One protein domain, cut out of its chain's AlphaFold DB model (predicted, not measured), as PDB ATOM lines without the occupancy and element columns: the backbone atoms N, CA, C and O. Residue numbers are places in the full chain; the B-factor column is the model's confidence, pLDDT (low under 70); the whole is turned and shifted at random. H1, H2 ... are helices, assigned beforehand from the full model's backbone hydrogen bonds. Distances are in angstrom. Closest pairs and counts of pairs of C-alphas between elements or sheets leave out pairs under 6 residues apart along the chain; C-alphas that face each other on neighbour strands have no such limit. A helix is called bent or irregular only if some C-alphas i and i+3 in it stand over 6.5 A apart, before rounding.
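What this domain is: This is residues 4 to 43 of the 213 residues of an uncharacterized protein of Planctomycetes bacterium (UniProt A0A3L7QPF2). One long, straight helix, H1, makes nearly the whole length of a thin rod; past its last residue the chain steps sideways through residues 35 to 39 to a single short helical turn, H2, set off from the line of H1. No second layer packs on H1, and most of it stands free. The printed part has 40 residues with two named helices, H1 then H2, and no named strand, and its class is all helix. It is extended, with a radius of gyration of the C-alphas of 16.4 A and spans of 54 by 17 by 5 A.

Where its parts are: H1 is residues 4 to 34, from C-alpha 4 at (-28.898, -19.013, 11.198) to C-alpha 34 at (-28.030, -63.732, 8.576), 44.8 A from first to last C-alpha. Its direction is almost wholly along falling y. Residues 35 to 39 form the link, which leads from C-alpha 34 at the end of H1 to C-alpha 40 at (-38.960, -65.174, -2.596). H2 is residues 40 to 43, ending with C-alpha 43 at (-37.250, -69.755, -5.373).

How they stand to each other: H1 is not bent. Every O i to N i+4 pair inside it is within hydrogen-bond range. H2, with 4 residues, is too short for such a pair; its one O i to N i+3 pair is within range. A tight link of 5 residues joins H1 to H2, and the two helices are apart. Residues 4 to 27, which belong to H1, stand free, as do residues 30 to 36, of which 30 to 34 belong to H1.

The domain as a whole: The two C-alphas farthest apart are those of Leu 4 and Arg 43, at 54.0 A. The printed part has no cut. The mean pLDDT of the printed part is 74.4; residue 33 and residues 35 to 43 are under 70, and H2 has a mean of 42.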
ATOM      1  N   LEU A   4     -30.084 -18.187  11.417       77.94
ATOM      2  CA  LEU A   4     -28.898 -19.013  11.198       77.94
ATOM      3  C   LEU A   4     -28.849 -20.221  12.150       77.94
ATOM      4  O   LEU A   4     -28.621 -21.342  11.700       77.94
ATOM      5  N   ASP A   5     -29.166 -20.027  13.436       77.69
ATOM      6  CA  ASP A   5     -29.220 -21.119  14.422       77.69
ATOM      7  C   ASP A   5     -30.347 -22.118  14.112       77.69
ATOM      8  O   ASP A   5     -30.193 -23.327  14.297       77.69
ATOM      9  N   ARG A   6     -31.489 -21.624  13.608       79.62
ATOM     10  CA  ARG A   6     -32.620 -22.471  13.188       79.62
ATOM     11  C   ARG A   6     -32.285 -23.281  11.937       79.62
ATOM     12  O   ARG A   6     -32.595 -24.470  11.893       79.62
ATOM     13  N   GLY A   7     -31.631 -22.660  10.953       77.00
ATOM     14  CA  GLY A   7     -31.180 -23.335   9.735       77.00
ATOM     15  C   GLY A   7     -30.164 -24.441  10.023       77.00
ATOM     16  O   GLY A   7     -30.287 -25.547   9.496       77.00
ATOM     17  N   LEU A   8     -29.214 -24.183  10.928       81.38
ATOM     18  CA  LEU A   8     -28.204 -25.165  11.324       81.38
ATOM     19  C   LEU A   8     -28.815 -26.344  12.103       81.38
ATOM     20  O   LEU A   8     -28.458 -27.496  11.859       81.38
ATOM     21  N   MET A   9     -29.785 -26.078  12.989       83.88
ATOM     22  CA  MET A   9     -30.534 -27.130  13.688       83.88
ATOM     23  C   MET A   9     -31.333 -28.017  12.728       83.88
ATOM     24  O   MET A   9     -31.302 -29.241  12.860       83.88
ATOM     25  N   LEU A  10     -32.024 -27.423  11.750       81.12
ATOM     26  CA  LEU A  10     -32.790 -28.166  10.745       81.12
ATOM     27  C   LEU A  10     -31.882 -29.045   9.875       81.12
ATOM     28  O   LEU A  10     -32.177 -30.224   9.682       81.12
ATOM     29  N   ALA A  11     -30.751 -28.510   9.409       80.06
ATOM     30  CA  ALA A  11     -29.773 -29.279   8.644       80.06
ATOM     31  C   ALA A  11     -29.194 -30.450   9.461       80.06
ATOM     32  O   ALA A  11     -29.085 -31.569   8.955       80.06
ATOM     33  N   GLY A  12     -28.892 -30.218  10.744       82.94
ATOM     34  CA  GLY A  12     -28.433 -31.260  11.663       82.94
ATOM     35  C   GLY A  12     -29.463 -32.375  11.858       82.94
ATOM     36  O   GLY A  12     -29.117 -33.552  11.777       82.94
ATOM     37  N   MET A  13     -30.741 -32.028  12.042       84.75
ATOM     38  CA  MET A  13     -31.820 -33.014  12.183       84.75
ATOM     39  C   MET A  13     -32.007 -33.871  10.925       84.75
ATOM     40  O   MET A  13     -32.205 -35.080  11.042       84.75
ATOM     41  N   ILE A  14     -31.899 -33.277   9.733       85.06
ATOM     42  CA  ILE A  14     -32.015 -34.009   8.460       85.06
ATOM     43  C   ILE A  14     -30.869 -35.014   8.306       85.06
ATOM     44  O   ILE A  14     -31.110 -36.170   7.957       85.06
ATOM     45  N   LEU A  15     -29.634 -34.607   8.612       84.75
ATOM     46  CA  LEU A  15     -28.468 -35.490   8.530       84.75
ATOM     47  C   LEU A  15     -28.563 -36.660   9.512       84.75
ATOM     48  O   LEU A  15     -28.324 -37.806   9.129       84.75
ATOM     49  N   VAL A  16     -28.961 -36.389  10.757       88.06
ATOM     50  CA  VAL A  16     -29.142 -37.431  11.778       88.06
ATOM     51  C   VAL A  16     -30.261 -38.391  11.379       88.06
ATOM     52  O   VAL A  16     -30.089 -39.604  11.484       88.06
ATOM     53  N   SER A  17     -31.382 -37.873  10.873       88.00
ATOM     54  CA  SER A  17     -32.499 -38.699  10.410       88.00
ATOM     55  C   SER A  17     -32.091 -39.592   9.234       88.00
ATOM     56  O   SER A  17     -32.322 -40.799   9.290       88.00
ATOM     57  N   GLY A  18     -31.403 -39.045   8.228       86.00
ATOM     58  CA  GLY A  18     -30.924 -39.815   7.077       86.00
ATOM     59  C   GLY A  18     -29.928 -40.910   7.467       86.00
ATOM     60  O   GLY A  18     -30.074 -42.059   7.041       86.00
ATOM     61  N   ALA A  19     -28.960 -40.590   8.332       87.69
ATOM     62  CA  ALA A  19     -27.995 -41.565   8.837       87.69
ATOM     63  C   ALA A  19     -28.679 -42.686   9.635       87.69
ATOM     64  O   ALA A  19     -28.348 -43.861   9.463       87.69
ATOM     65  N   LEU A  20     -29.677 -42.344  10.457       91.12
ATOM     66  CA  LEU A  20     -30.457 -43.318  11.214       91.12
ATOM     67  C   LEU A  20     -31.253 -44.244  10.282       91.12
ATOM     68  O   LEU A  20     -31.227 -45.460  10.464       91.12
ATOM     69  N   THR A  21     -31.913 -43.701   9.255       88.81
ATOM     70  CA  THR A  21     -32.663 -44.506   8.279       88.81
ATOM     71  C   THR A  21     -31.749 -45.460   7.512       88.81
ATOM     72  O   THR A  21     -32.081 -46.638   7.376       88.81
ATOM     73  N   MET A  22     -30.576 -44.998   7.063       88.56
ATOM     74  CA  MET A  22     -29.597 -45.865   6.396       88.56
ATOM     75  C   MET A  22     -29.052 -46.944   7.337       88.56
ATOM     76  O   MET A  22     -28.931 -48.099   6.929       88.56
ATOM     77  N   GLY A  23     -28.781 -46.602   8.601       89.50
ATOM     78  CA  GLY A  23     -28.333 -47.557   9.616       89.50
ATOM     79  C   GLY A  23     -29.368 -48.650   9.893       89.50
ATOM     80  O   GLY A  23     -29.025 -49.832   9.903       89.50
ATOM     81  N   ILE A  24     -30.643 -48.277  10.042       89.06
ATOM     82  CA  ILE A  24     -31.752 -49.226  10.230       89.06
ATOM     83  C   ILE A  24     -31.923 -50.110   8.990       89.06
ATOM     84  O   ILE A  24     -32.055 -51.323   9.127       89.06
ATOM     85  N   ALA A  25     -31.881 -49.536   7.784       83.69
ATOM     86  CA  ALA A  25     -31.998 -50.296   6.539       83.69
ATOM     87  C   ALA A  25     -30.848 -51.301   6.369       83.69
ATOM     88  O   ALA A  25     -31.077 -52.457   6.011       83.69
ATOM     89  N   TRP A  26     -29.616 -50.890   6.678       88.94
ATOM     90  CA  TRP A  26     -28.448 -51.767   6.646       88.94
ATOM     91  C   TRP A  26     -28.534 -52.879   7.698       88.94
ATOM     92  O   TRP A  26     -28.255 -54.039   7.389       88.94
ATOM     93  N   LEU A  27     -28.971 -52.559   8.920       85.44
ATOM     94  CA  LEU A  27     -29.152 -53.544   9.985       85.44
ATOM     95  C   LEU A  27     -30.257 -54.547   9.634       85.44
ATOM     96  O   LEU A  27     -30.051 -55.748   9.775       85.44
ATOM     97  N   ALA A  28     -31.393 -54.082   9.113       80.50
ATOM     98  CA  ALA A  28     -32.478 -54.939   8.641       80.50
ATOM     99  C   ALA A  28     -32.028 -55.841   7.481       80.50
ATOM    100  O   ALA A  28     -32.345 -57.028   7.467       80.50
ATOM    101  N   TYR A  29     -31.234 -55.309   6.546       77.44
ATOM    102  CA  TYR A  29     -30.620 -56.094   5.474       77.44
ATOM    103  C   TYR A  29     -29.676 -57.172   6.024       77.44
ATOM    104  O   TYR A  29     -29.728 -58.319   5.582       77.44
ATOM    105  N   ARG A  30     -28.837 -56.832   7.010       79.75
ATOM    106  CA  ARG A  30     -27.886 -57.765   7.623       79.75
ATOM    107  C   ARG A  30     -28.588 -58.856   8.426       79.75
ATOM    108  O   ARG A  30     -28.323 -60.027   8.192       79.75
ATOM    109  N   ILE A  31     -29.543 -58.491   9.282       78.69
ATOM    110  CA  ILE A  31     -30.385 -59.440  10.026       78.69
ATOM    111  C   ILE A  31     -31.155 -60.328   9.040       78.69
ATOM    112  O   ILE A  31     -31.174 -61.543   9.195       78.69
ATOM    113  N   GLY A  32     -31.728 -59.762   7.975       72.12
ATOM    114  CA  GLY A  32     -32.407 -60.544   6.941       72.12
ATOM    115  C   GLY A  32     -31.480 -61.520   6.209       72.12
ATOM    116  O   GLY A  32     -31.876 -62.650   5.922       72.12
ATOM    117  N   ARG A  33     -30.228 -61.125   5.955       67.00
ATOM    118  CA  ARG A  33     -29.196 -61.980   5.357       67.00
ATOM    119  C   ARG A  33     -28.765 -63.109   6.296       67.00
ATOM    120  O   ARG A  33     -28.666 -64.246   5.836       67.00
ATOM    121  N   ASP A  34     -28.539 -62.798   7.569       71.25
ATOM    122  CA  ASP A  34     -28.030 -63.732   8.576       71.25
ATOM    123  C   ASP A  34     -29.128 -64.704   9.061       71.25
ATOM    124  O   ASP A  34     -28.843 -65.864   9.346       71.25
ATOM    125  N   HIS A  35     -30.400 -64.282   9.055       61.66
ATOM    126  CA  HIS A  35     -31.563 -65.101   9.435       61.66
ATOM    127  C   HIS A  35     -32.346 -65.686   8.247       61.66
ATOM    128  O   HIS A  35     -33.451 -66.200   8.419       61.66
ATOM    129  N   GLY A  36     -31.797 -65.636   7.030       49.03
ATOM    130  CA  GLY A  36     -32.362 -66.358   5.885       49.03
ATOM    131  C   GLY A  36     -33.661 -65.781   5.309       49.03
ATOM    132  O   GLY A  36     -34.328 -66.462   4.530       49.03
ATOM    133  N   LEU A  37     -33.998 -64.518   5.596       49.12
ATOM    134  CA  LEU A  37     -35.060 -63.763   4.916       49.12
ATOM    135  C   LEU A  37     -34.593 -63.352   3.508       49.12
ATOM    136  O   LEU A  37     -34.505 -62.175   3.160       49.12
ATOM    137  N   ARG A  38     -34.242 -64.334   2.676       44.78
ATOM    138  CA  ARG A  38     -33.954 -64.113   1.259       44.78
ATOM    139  C   ARG A  38     -35.279 -63.903   0.530       44.78
ATOM    140  O   ARG A  38     -36.232 -64.655   0.728       44.78
ATOM    141  N   CYS A  39     -35.341 -62.865  -0.304       43.12
ATOM    142  CA  CYS A  39     -36.486 -62.577  -1.159       43.12
ATOM    143  C   CYS A  39     -36.962 -63.854  -1.869       43.12
ATOM    144  O   CYS A  39     -36.160 -64.603  -2.428       43.12
ATOM    145  N   ARG A  40     -38.284 -64.069  -1.891       43.41
ATOM    146  CA  ARG A  40     -38.960 -65.174  -2.596       43.41
ATOM    147  C   ARG A  40     -38.555 -65.330  -4.072       43.41
ATOM    148  O   ARG A  40     -38.880 -66.353  -4.653       43.41
ATOM    149  N   SER A  41     -37.849 -64.375  -4.676       40.59
ATOM    150  CA  SER A  41     -37.274 -64.473  -6.024       40.59
ATOM    151  C   SER A  41     -36.058 -65.405  -6.133       40.59
ATOM    152  O   SER A  41     -35.673 -65.750  -7.243       40.59
ATOM    153  N   ALA A  42     -35.497 -65.886  -5.017       43.62
ATOM    154  CA  ALA A  42     -34.519 -66.979  -5.009       43.62
ATOM    155  C   ALA A  42     -35.161 -68.387  -5.073       43.62
ATOM    156  O   ALA A  42     -34.434 -69.372  -5.055       43.62
ATOM    157  N   ARG A  43     -36.504 -68.489  -5.159       42.12
ATOM    158  CA  ARG A  43     -37.250 -69.755  -5.373       42.12
ATOM    159  C   ARG A  43     -37.065 -70.378  -6.753       42.12
ATOM    160  O   ARG A  43     -37.560 -71.477  -6.976       42.12
TER     161      ARG A  43